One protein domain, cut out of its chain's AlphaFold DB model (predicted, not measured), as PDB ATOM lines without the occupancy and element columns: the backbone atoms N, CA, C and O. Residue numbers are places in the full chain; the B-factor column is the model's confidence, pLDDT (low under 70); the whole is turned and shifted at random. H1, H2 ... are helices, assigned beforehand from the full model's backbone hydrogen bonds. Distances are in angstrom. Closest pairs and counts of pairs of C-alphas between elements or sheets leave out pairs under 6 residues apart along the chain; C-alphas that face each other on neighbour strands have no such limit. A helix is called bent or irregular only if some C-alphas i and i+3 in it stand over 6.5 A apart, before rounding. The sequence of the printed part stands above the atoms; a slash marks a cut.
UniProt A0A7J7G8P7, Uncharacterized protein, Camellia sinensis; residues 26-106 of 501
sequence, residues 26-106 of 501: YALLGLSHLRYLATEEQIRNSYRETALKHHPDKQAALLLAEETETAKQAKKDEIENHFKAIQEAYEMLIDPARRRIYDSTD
ATOM      1  N   TYR A  26     487.525 393.051 461.551       96.38
ATOM      2  CA  TYR A  26     488.600 392.216 461.026       96.38
ATOM      3  C   TYR A  26     489.932 392.959 461.062       96.38
ATOM      4  O   TYR A  26     490.935 392.366 461.446       96.38
ATOM      5  N   ALA A  27     489.963 394.250 460.724       95.75
ATOM      6  CA  ALA A  27     491.184 395.052 460.808       95.75
ATOM      7  C   ALA A  27     491.705 395.212 462.236       95.75
ATOM      8  O   ALA A  27     492.911 395.084 462.449       95.75
ATOM      9  N   LEU A  28     490.816 395.410 463.212       95.44
ATOM     10  CA  LEU A  28     491.185 395.474 464.631       95.44
ATOM     11  C   LEU A  28     491.866 394.190 465.116       95.44
ATOM     12  O   LEU A  28     492.788 394.250 465.925       95.44
ATOM     13  N   LEU A  29     491.457 393.038 464.580       96.50
ATOM     14  CA  LEU A  29     492.091 391.756 464.869       96.50
ATOM     15  C   LEU A  29     493.256 391.418 463.927       96.50
ATOM     16  O   LEU A  29     493.815 390.339 464.058       96.50
ATOM     17  N   GLY A  30     493.640 392.270 462.971       94.88
ATOM     18  CA  GLY A  30     494.700 391.964 461.992       94.88
ATOM     19  C   GLY A  30     494.298 390.962 460.894       94.88
ATOM     20  O   GLY A  30     495.142 390.433 460.173       94.88
ATOM     21  N   LEU A  31     492.998 390.715 460.733       96.38
ATOM     22  CA  LEU A  31     492.400 389.751 459.808       96.38
ATOM     23  C   LEU A  31     491.792 390.402 458.555       96.38
ATOM     24  O   LEU A  31     491.025 389.753 457.843       96.38
ATOM     25  N   SER A  32     492.143 391.656 458.232       94.62
ATOM     26  CA  SER A  32     491.621 392.373 457.050       94.62
ATOM     27  C   SER A  32     491.791 391.609 455.736       94.62
ATOM     28  O   SER A  32     490.982 391.761 454.832       94.62
ATOM     29  N   HIS A  33     492.844 390.801 455.618       93.75
ATOM     30  CA  HIS A  33     493.150 390.028 454.415       93.75
ATOM     31  C   HIS A  33     492.288 388.762 454.269       93.75
ATOM     32  O   HIS A  33     492.171 388.235 453.166       93.75
ATOM     33  N   LEU A  34     491.688 388.276 455.362       93.94
ATOM     34  CA  LEU A  34     490.817 387.097 455.366       93.94
ATOM     35  C   LEU A  34     489.336 387.485 455.384       93.94
ATOM     36  O   LEU A  34     488.535 386.842 454.708       93.94
ATOM     37  N   ARG A  35     488.964 388.528 456.137       93.62
ATOM     38  CA  ARG A  35     487.565 388.952 456.329       93.62
ATOM     39  C   ARG A  35     486.650 387.750 456.620       93.62
ATOM     40  O   ARG A  35     486.980 386.906 457.454       93.62
ATOM     41  N   TYR A  36     485.537 387.619 455.898       91.81
ATOM     42  CA  TYR A  36     484.572 386.523 456.037       91.81
ATOM     43  C   TYR A  36     485.165 385.117 455.825       91.81
ATOM     44  O   TYR A  36     484.568 384.135 456.258       91.81
ATOM     45  N   LEU A  37     486.341 384.994 455.195       92.69
ATOM     46  CA  LEU A  37     487.034 383.713 455.019       92.69
ATOM     47  C   LEU A  37     487.802 383.267 456.273       92.69
ATOM     48  O   LEU A  37     488.247 382.123 456.323       92.69
ATOM     49  N   ALA A  38     487.968 384.136 457.278       95.75
ATOM     50  CA  ALA A  38     488.683 383.788 458.502       95.75
ATOM     51  C   ALA A  38     487.975 382.644 459.244       95.75
ATOM     52  O   ALA A  38     486.770 382.713 459.509       95.75
ATOM     53  N   THR A  39     488.708 381.599 459.617       96.00
ATOM     54  CA  THR A  39     488.162 380.518 460.441       96.00
ATOM     55  C   THR A  39     487.995 380.981 461.886       96.00
ATOM     56  O   THR A  39     488.654 381.909 462.351       96.00
ATOM     57  N   GLU A  40     487.122 380.311 462.632       96.06
ATOM     58  CA  GLU A  40     486.925 380.608 464.054       96.06
ATOM     59  C   GLU A  40     488.230 380.457 464.863       96.06
ATOM     60  O   GLU A  40     488.504 381.236 465.775       96.06
ATOM     61  N   GLU A  41     489.075 379.490 464.498       97.25
ATOM     62  CA  GLU A  41     490.391 379.295 465.110       97.25
ATOM     63  C   GLU A  41     491.346 380.457 464.803       97.25
ATOM     64  O   GLU A  41     492.015 380.952 465.710       97.25
ATOM     65  N   GLN A  42     491.366 380.941 463.556       97.44
ATOM     66  CA  GLN A  42     492.141 382.126 463.182       97.44
ATOM     67  C   GLN A  42     491.678 383.355 463.969       97.44
ATOM     68  O   GLN A  42     492.517 384.081 464.488       97.44
ATOM     69  N   ILE A  43     490.365 383.546 464.142       97.81
ATOM     70  CA  ILE A  43     489.806 384.643 464.949       97.81
ATOM     71  C   ILE A  43     490.261 384.543 466.408       97.81
ATOM     72  O   ILE A  43     490.743 385.527 466.970       97.81
ATOM     73  N   ARG A  44     490.180 383.351 467.016       97.50
ATOM     74  CA  ARG A  44     490.636 383.120 468.398       97.50
ATOM     75  C   ARG A  44     492.128 383.380 468.574       97.50
ATOM     76  O   ARG A  44     492.521 384.011 469.555       97.50
ATOM     77  N   ASN A  45     492.955 382.896 467.653       97.69
ATOM     78  CA  ASN A  45     494.402 383.078 467.727       97.69
ATOM     79  C   ASN A  45     494.783 384.549 467.528       97.69
ATOM     80  O   ASN A  45     495.517 385.096 468.350       97.69
ATOM     81  N   SER A  46     494.193 385.217 466.535       97.50
ATOM     82  CA  SER A  46     494.441 386.638 466.276       97.50
ATOM     83  C   SER A  46     494.010 387.522 467.443       97.50
ATOM     84  O   SER A  46     494.733 388.440 467.823       97.50
ATOM     85  N   TYR A  47     492.873 387.220 468.080       97.88
ATOM     86  CA  TYR A  47     492.452 387.923 469.293       97.88
ATOM     87  C   TYR A  47     493.447 387.745 470.443       97.88
ATOM     88  O   TYR A  47     493.802 388.723 471.090       97.88
ATOM     89  N   ARG A  48     493.955 386.530 470.690       97.06
ATOM     90  CA  ARG A  48     494.959 386.307 471.748       97.06
ATOM     91  C   ARG A  48     496.227 387.123 471.507       97.06
ATOM     92  O   ARG A  48     496.727 387.751 472.438       97.06
ATOM     93  N   GLU A  49     496.735 387.133 470.279       96.75
ATOM     94  CA  GLU A  49     497.942 387.886 469.917       96.75
ATOM     95  C   GLU A  49     497.729 389.404 470.015       96.75
ATOM     96  O   GLU A  49     498.533 390.109 470.629       96.75
ATOM     97  N   THR A  50     496.623 389.910 469.460       95.69
ATOM     98  CA  THR A  50     496.286 391.340 469.499       95.69
ATOM     99  C   THR A  50     495.979 391.815 470.914       95.69
ATOM    100  O   THR A  50     496.506 392.849 471.320       95.69
ATOM    101  N   ALA A  51     495.234 391.047 471.710       95.62
ATOM    102  CA  ALA A  51     494.962 391.371 473.106       95.62
ATOM    103  C   ALA A  51     496.250 391.418 473.938       95.62
ATOM    104  O   ALA A  51     496.435 392.354 474.707       95.62
ATOM    105  N   LEU A  52     497.179 390.470 473.757       95.00
ATOM    106  CA  LEU A  52     498.478 390.498 474.442       95.00
ATOM    107  C   LEU A  52     499.320 391.714 474.045       95.00
ATOM    108  O   LEU A  52     499.993 392.298 474.893       95.00
ATOM    109  N   LYS A  53     499.293 392.095 472.765       94.12
ATOM    110  CA  LYS A  53     500.038 393.248 472.257       94.12
ATOM    111  C   LYS A  53     499.440 394.569 472.738       94.12
ATOM    112  O   LYS A  53     500.189 395.454 473.133       94.12
ATOM    113  N   HIS A  54     498.119 394.704 472.706       94.19
ATOM    114  CA  HIS A  54     497.399 395.954 472.961       94.19
ATOM    115  C   HIS A  54     496.825 396.062 474.384       94.19
ATOM    116  O   HIS A  54     496.097 397.008 474.668       94.19
ATOM    117  N   HIS A  55     497.161 395.136 475.289       94.06
ATOM    118  CA  HIS A  55     496.742 395.208 476.689       94.06
ATOM    119  C   HIS A  55     497.257 396.497 477.359       94.06
ATOM    120  O   HIS A  55     498.449 396.794 477.212       94.06
ATOM    121  N   PRO A  56     496.437 397.214 478.154       92.81
ATOM    122  CA  PRO A  56     496.851 398.453 478.818       92.81
ATOM    123  C   PRO A  56     498.171 398.327 479.594       92.81
ATOM    124  O   PRO A  56     499.089 399.120 479.389       92.81
ATOM    125  N   ASP A  57     498.336 397.255 480.376       90.12
ATOM    126  CA  ASP A  57     499.571 396.989 481.137       90.12
ATOM    127  C   ASP A  57     500.826 396.847 480.259       90.12
ATOM    128  O   ASP A  57     501.933 397.181 480.679       90.12
ATOM    129  N   LYS A  58     500.678 396.348 479.026       90.31
ATOM    130  CA  LYS A  58     501.790 396.169 478.079       90.31
ATOM    131  C   LYS A  58     502.131 397.456 477.329       90.31
ATOM    132  O   LYS A  58     503.220 397.554 476.772       90.31
ATOM    133  N   GLN A  59     501.234 398.440 477.353       89.75
ATOM    134  CA  GLN A  59     501.381 399.743 476.702       89.75
ATOM    135  C   GLN A  59     501.859 400.843 477.668       89.75
ATOM    136  O   GLN A  59     502.025 401.990 477.261       89.75
ATOM    137  N   ALA A  60     502.154 400.504 478.931       85.69
ATOM    138  CA  ALA A  60     502.609 401.451 479.954       85.69
ATOM    139  C   ALA A  60     503.842 402.281 479.533       85.69
ATOM    140  O   ALA A  60     503.967 403.440 479.919       85.69
ATOM    141  N   ALA A  61     504.726 401.727 478.695       87.75
ATOM    142  CA  ALA A  61     505.879 402.450 478.159       87.75
ATOM    143  C   ALA A  61     505.489 403.653 477.276       87.75
ATOM    144  O   ALA A  61     506.198 404.656 477.284       87.75
ATOM    145  N   LEU A  62     504.360 403.586 476.557       85.12
ATOM    146  CA  LEU A  62     503.861 404.708 475.754       85.12
ATOM    147  C   LEU A  62     503.340 405.850 476.630       85.12
ATOM    148  O   LEU A  62     503.507 407.010 476.279       85.12
ATOM    149  N   LEU A  63     502.760 405.533 477.793       85.69
ATOM    150  CA  LEU A  63     502.311 406.544 478.755       85.69
ATOM    151  C   LEU A  63     503.487 407.300 479.381       85.69
ATOM    152  O   LEU A  63     503.387 408.494 479.638       85.69
ATOM    153  N   LEU A  64     504.609 406.615 479.611       84.88
ATOM    154  CA  LEU A  64     505.820 407.228 480.165       84.88
ATOM    155  C   LEU A  64     506.533 408.165 479.177       84.88
ATOM    156  O   LEU A  64     507.342 408.978 479.612       84.88
ATOM    157  N   ALA A  65     506.246 408.055 477.878       87.19
ATOM    158  CA  ALA A  65     506.842 408.894 476.840       87.19
ATOM    159  C   ALA A  65     506.190 410.286 476.722       87.19
ATOM    160  O   ALA A  65     506.756 411.159 476.069       87.19
ATOM    161  N   GLU A  66     505.025 410.506 477.337       89.94
ATOM    162  CA  GLU A  66     504.305 411.781 477.271       89.94
ATOM    163  C   GLU A  66     504.719 412.736 478.400       89.94
ATOM    164  O   GLU A  66     504.786 412.361 479.573       89.94
ATOM    165  N   GLU A  67     504.963 414.004 478.059       83.75
ATOM    166  CA  GLU A  67     505.533 414.992 478.991       83.75
ATOM    167  C   GLU A  67     504.487 415.665 479.891       83.75
ATOM    168  O   GLU A  67     504.777 416.015 481.036       83.75
ATOM    169  N   THR A  68     503.257 415.841 479.402       89.38
ATOM    170  CA  THR A  68     502.190 416.533 480.144       89.38
ATOM    171  C   THR A  68     501.201 415.540 480.749       89.38
ATOM    172  O   THR A  68     500.822 414.563 480.108       89.38
ATOM    173  N   GLU A  69     500.718 415.808 481.964       86.12
ATOM    174  CA  GLU A  69     499.695 414.971 482.620       86.12
ATOM    175  C   GLU A  69     498.405 414.872 481.788       86.12
ATOM    176  O   GLU A  69     497.766 413.824 481.732       86.12
ATOM    177  N   THR A  70     498.066 415.936 481.055       89.00
ATOM    178  CA  THR A  70     496.949 415.944 480.102       89.00
ATOM    179  C   THR A  70     497.174 415.002 478.919       89.00
ATOM    180  O   THR A  70     496.243 414.307 478.518       89.00
ATOM    181  N   ALA A  71     498.395 414.939 478.370       89.00
ATOM    182  CA  ALA A  71     498.724 414.026 477.274       89.00
ATOM    183  C   ALA A  71     498.789 412.569 477.752       89.00
ATOM    184  O   ALA A  71     498.267 411.687 477.077       89.00
ATOM    185  N   LYS A  72     499.330 412.319 478.952       88.69
ATOM    186  CA  LYS A  72     499.306 410.990 479.585       88.69
ATOM    187  C   LYS A  72     497.885 410.472 479.764       88.69
ATOM    188  O   LYS A  72     497.612 409.323 479.423       88.69
ATOM    189  N   GLN A  73     496.979 411.312 480.269       89.19
ATOM    190  CA  GLN A  73     495.579 410.930 480.434       89.19
ATOM    191  C   GLN A  73     494.915 410.645 479.080       89.19
ATOM    192  O   GLN A  73     494.303 409.594 478.925       89.19
ATOM    193  N   ALA A  74     495.117 411.503 478.074       91.50
ATOM    194  CA  ALA A  74     494.584 411.272 476.730       91.50
ATOM    195  C   ALA A  74     495.105 409.963 476.107       91.50
ATOM    196  O   ALA A  74     494.326 409.189 475.555       91.50
ATOM    197  N   LYS A  75     496.403 409.657 476.249       91.94
ATOM    198  CA  LYS A  75     496.983 408.388 475.779       91.94
ATOM    199  C   LYS A  75     496.454 407.174 476.519       91.94
ATOM    200  O   LYS A  75     496.247 406.132 475.900       91.94
ATOM    201  N   LYS A  76     496.220 407.295 477.823       92.00
ATOM    202  CA  LYS A  76     495.599 406.230 478.608       92.00
ATOM    203  C   LYS A  76     494.198 405.927 478.082       92.00
ATOM    204  O   LYS A  76     493.905 404.767 477.804       92.00
ATOM    205  N   ASP A  77     493.398 406.964 477.852       92.56
ATOM    206  CA  ASP A  77     492.052 406.825 477.296       92.56
ATOM    207  C   ASP A  77     492.091 406.227 475.874       92.56
ATOM    208  O   ASP A  77     491.281 405.363 475.543       92.56
ATOM    209  N   GLU A  78     493.052 406.619 475.025       92.69
ATOM    210  CA  GLU A  78     493.265 406.018 473.694       92.69
ATOM    211  C   GLU A  78     493.560 404.509 473.775       92.69
ATOM    212  O   GLU A  78     492.964 403.725 473.032       92.69
ATOM    213  N   ILE A  79     494.454 404.092 474.679       93.12
ATOM    214  CA  ILE A  79     494.840 402.685 474.869       93.12
ATOM    215  C   ILE A  79     493.653 401.858 475.374       93.12
ATOM    216  O   ILE A  79     493.373 400.789 474.827       93.12
ATOM    217  N   GLU A  80     492.938 402.348 476.389       93.88
ATOM    218  CA  GLU A  80     491.769 401.665 476.953       93.88
ATOM    219  C   GLU A  80     490.641 401.539 475.917       93.88
ATOM    220  O   GLU A  80     490.086 400.453 475.736       93.88
ATOM    221  N   ASN A  81     490.358 402.607 475.162       94.25
ATOM    222  CA  ASN A  81     489.358 402.588 474.092       94.25
ATOM    223  C   ASN A  81     489.743 401.637 472.951       94.25
ATOM    224  O   ASN A  81     488.883 400.929 472.426       94.25
ATOM    225  N   HIS A  82     491.022 401.585 472.569       94.19
ATOM    226  CA  HIS A  82     491.488 400.664 471.535       94.19
ATOM    227  C   HIS A  82     491.380 399.201 471.980       94.19
ATOM    228  O   HIS A  82     490.907 398.358 471.217       94.19
ATOM    229  N   PHE A  83     491.758 398.891 473.223       95.62
ATOM    230  CA  PHE A  83     491.612 397.542 473.766       95.62
ATOM    231  C   PHE A  83     490.140 397.126 473.865       95.62
ATOM    232  O   PHE A  83     489.788 396.011 473.481       95.62
ATOM    233  N   LYS A  84     489.260 398.040 474.286       95.81
ATOM    234  CA  LYS A  84     487.812 397.811 474.292       95.81
ATOM    235  C   LYS A  84     487.276 397.514 472.887       95.81
ATOM    236  O   LYS A  84     486.531 396.554 472.714       95.81
ATOM    237  N   ALA A  85     487.713 398.260 471.871       96.19
ATOM    238  CA  ALA A  85     487.350 397.996 470.479       96.19
ATOM    239  C   ALA A  85     487.815 396.606 469.995       96.19
ATOM    240  O   ALA A  85     487.086 395.930 469.270       96.19
ATOM    241  N   ILE A  86     489.001 396.146 470.417       96.62
ATOM    242  CA  ILE A  86     489.493 394.784 470.135       96.62
ATOM    243  C   ILE A  86     488.592 393.725 470.789       96.62
ATOM    244  O   ILE A  86     488.274 392.716 470.155       96.62
ATOM    245  N   GLN A  87     488.159 393.944 472.035       96.75
ATOM    246  CA  GLN A  87     487.229 393.042 472.725       96.75
ATOM    247  C   GLN A  87     485.876 392.977 472.005       96.75
ATOM    248  O   GLN A  87     485.408 391.884 471.689       96.75
ATOM    249  N   GLU A  88     485.295 394.130 471.667       96.25
ATOM    250  CA  GLU A  88     484.032 394.224 470.921       96.25
ATOM    251  C   GLU A  88     484.128 393.539 469.544       96.25
ATOM    252  O   GLU A  88     483.224 392.798 469.151       96.25
ATOM    253  N   ALA A  89     485.252 393.715 468.837       96.62
ATOM    254  CA  ALA A  89     485.519 393.046 467.564       96.62
ATOM    255  C   ALA A  89     485.546 391.518 467.708       96.62
ATOM    256  O   ALA A  89     484.931 390.807 466.913       96.62
ATOM    257  N   TYR A  90     486.225 391.001 468.733       97.44
ATOM    258  CA  TYR A  90     486.258 389.564 468.994       97.44
ATOM    259  C   TYR A  90     484.876 389.014 469.347       97.44
ATOM    260  O   TYR A  90     484.470 388.007 468.774       97.44
ATOM    261  N   GLU A  91     484.125 389.684 470.221       96.50
ATOM    262  CA  GLU A  91     482.766 389.272 470.585       96.50
ATOM    263  C   GLU A  91     481.803 389.259 469.392       96.50
ATOM    264  O   GLU A  91     480.908 388.411 469.327       96.50
ATOM    265  N   MET A  92     481.972 390.188 468.448       95.25
ATOM    266  CA  MET A  92     481.172 390.228 467.227       95.25
ATOM    267  C   MET A  92     481.544 389.107 466.251       95.25
ATOM    268  O   MET A  92     480.653 388.517 465.644       95.25
ATOM    269  N   LEU A  93     482.837 388.803 466.104       96.50
ATOM    270  CA  LEU A  93     483.334 387.836 465.121       96.50
ATOM    271  C   LEU A  93     483.340 386.383 465.619       96.50
ATOM    272  O   LEU A  93     483.320 385.467 464.797       96.50
ATOM    273  N   ILE A  94     483.375 386.142 466.932       96.75
ATOM    274  CA  ILE A  94     483.379 384.780 467.487       96.75
ATOM    275  C   ILE A  94     481.984 384.150 467.520       96.75
ATOM    276  O   ILE A  94     481.858 382.937 467.364       96.75
ATOM    277  N   ASP A  95     480.933 384.957 467.703       95.94
ATOM    278  CA  ASP A  95     479.553 384.480 467.677       95.94
ATOM    279  C   ASP A  95     479.086 384.302 466.218       95.94
ATOM    280  O   ASP A  95     479.036 385.281 465.468       95.94
ATOM    281  N   PRO A  96     478.706 383.084 465.783       94.25
ATOM    282  CA  PRO A  96     478.349 382.840 464.387       94.25
ATOM    283  C   PRO A  96     477.146 383.650 463.889       94.25
ATOM    284  O   PRO A  96     477.075 383.961 462.699       94.25
ATOM    285  N   ALA A  97     476.187 383.975 464.761       92.69
ATOM    286  CA  ALA A  97     475.002 384.734 464.386       92.69
ATOM    287  C   ALA A  97     475.328 386.228 464.254       92.69
ATOM    288  O   ALA A  97     474.975 386.839 463.244       92.69
ATOM    289  N   ARG A  98     476.062 386.804 465.215       93.50
ATOM    290  CA  ARG A  98     476.525 388.203 465.150       93.50
ATOM    291  C   ARG A  98     477.466 388.413 463.970       93.50
ATOM    292  O   ARG A  98     477.280 389.368 463.219       93.50
ATOM    293  N   ARG A  99     478.400 387.483 463.751       95.12
ATOM    294  CA  ARG A  99     479.318 387.516 462.612       95.12
ATOM    295  C   ARG A  99     478.565 387.484 461.291       95.12
ATOM    296  O   ARG A  99     478.890 388.253 460.401       95.12
ATOM    297  N   ARG A 100     477.534 386.644 461.162       93.50
ATOM    298  CA  ARG A 100     476.712 386.579 459.946       93.50
ATOM    299  C   ARG A 100     476.055 387.919 459.623       93.50
ATOM    300  O   ARG A 100     476.064 388.338 458.468       93.50
ATOM    301  N   ILE A 101     475.474 388.563 460.632       91.75
ATOM    302  CA  ILE A 101     474.829 389.873 460.496       91.75
ATOM    303  C   ILE A 101     475.873 390.915 460.082       91.75
ATOM    304  O   ILE A 101     475.673 391.602 459.085       91.75
ATOM    305  N   TYR A 102     477.012 390.957 460.778       93.31
ATOM    306  CA  TYR A 102     478.122 391.860 460.471       93.31
ATOM    307  C   TYR A 102     478.665 391.661 459.051       93.31
ATOM    308  O   TYR A 102     478.752 392.604 458.266       93.31
ATOM    309  N   ASP A 103     478.945 390.412 458.679       94.12
ATOM    310  CA  ASP A 103     479.447 390.056 457.357       94.12
ATOM    311  C   ASP A 103     478.447 390.401 456.256       94.12
ATOM    312  O   ASP A 103     478.885 390.603 455.133       94.12
ATOM    313  N   SER A 104     477.141 390.460 456.547       93.00
ATOM    314  CA  SER A 104     476.104 390.830 455.573       93.00
ATOM    315  C   SER A 104     475.986 392.344 455.350       93.00
ATOM    316  O   SER A 104     475.447 392.753 454.322       93.00
ATOM    317  N   THR A 105     476.494 393.154 456.288       89.50
ATOM    318  CA  THR A 105     476.594 394.626 456.181       89.50
ATOM    319  C   THR A 105     477.924 395.112 455.603       89.50
ATOM    320  O   THR A 105     478.073 396.296 455.321       89.50
ATOM    321  N   ASP A 106     478.888 394.203 455.440       88.50
ATOM    322  CA  ASP A 106     480.171 394.465 454.786       88.50
ATOM    323  C   ASP A 106     479.964 394.954 453.340       88.50
ATOM    324  O   ASP A 106     478.993 394.581 452.674       88.50
TER     325      ASP A 106
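What this domain is: This is residues 26 to 106 of the 501 residues of an uncharacterized protein of Camellia sinensis (UniProt A0A7J7G8P7). A long helix, H3, makes the length of the domain, and H1 and the irregular H2, one after the other, run back along it as a second row, giving a long, narrow helical hairpin. The short helix H4 turns sharply aside at the end of H3, at the end of the hairpin where H1 begins, and residues 26 to 39, with no named element, fold along one side of H1 and H3 toward that same end. The printed part has 81 residues with four named helices, H1, H2, H3 and H4 along the chain, and no named strand; the class is all helix. It is loose, with a radius of gyration of the C-alphas of 14.9 A, and its C-alphas span 44 by 22 by 19 A, only just elongated.

How they stand to each other: H3, residues 69 to 94, is the hub and touches three other helices. H1, residues 40 to 54, touches H3 at a shallow tilt of 9 degrees, opposite ways; their closest C-alphas, of His 54 and Phe 83, are 6.1 A apart. H2, residues 56 to 64, forms a helical hairpin with H3: they touch at a shallow tilt of 26 degrees, opposite ways, with residues 72 to 83 alone of H3, and their closest C-alphas, of Leu 63 and Lys 72, are 5.4 A apart. H1 and H2 are close but not clearly touching, with the closest C-alphas, of Leu 52 and Lys 58, 7.5 A apart; they run the same way at a shallow tilt of 33 degrees, only just short of steep. H4, residues 96 to 105, touches H3 only at the corner by their link, with residues 92 to 93 alone of H3; the closest C-alphas, of Leu 93 and Arg 99, are 4.7 A apart. The lines of H3 and H4 are about perpendicular, at 73 degrees. H4 is apart from H1 and from H2. Every O i to N i+4 pair is within hydrogen-bond range in H1, H3 and H4; in H2 it is 2 of 5, beside 4 of 6 O i to N i+3 pairs.

Where its parts are: H3 is 37.5 A from first to last C-alpha, from Glu 69 at (499.695, 414.971, 482.620) to Ile 94. H1, from Glu 40 at (486.925, 380.608, 464.054) to His 54, is 20.6 A long. H2, from Pro 56 to Leu 64, is 12.6 A long and irregular: C-alphas 58 and 61 are 7.5 A apart. H4 is 14.5 A long and ends at Thr 105, C-alpha at (476.594, 394.626, 456.181).

The domain as a whole: The two C-alphas farthest apart, of Glu 67 and Ala 97, are 45.4 A apart, while those of Tyr 26 and Asp 106, first and last of the printed part, are 10.7 A apart. The printed part has no cut. The links H1 to H2, H2 to H3 and H3 to H4 are tight. The mean pLDDT of the printed part is 93.3, and no printed residue is under 70.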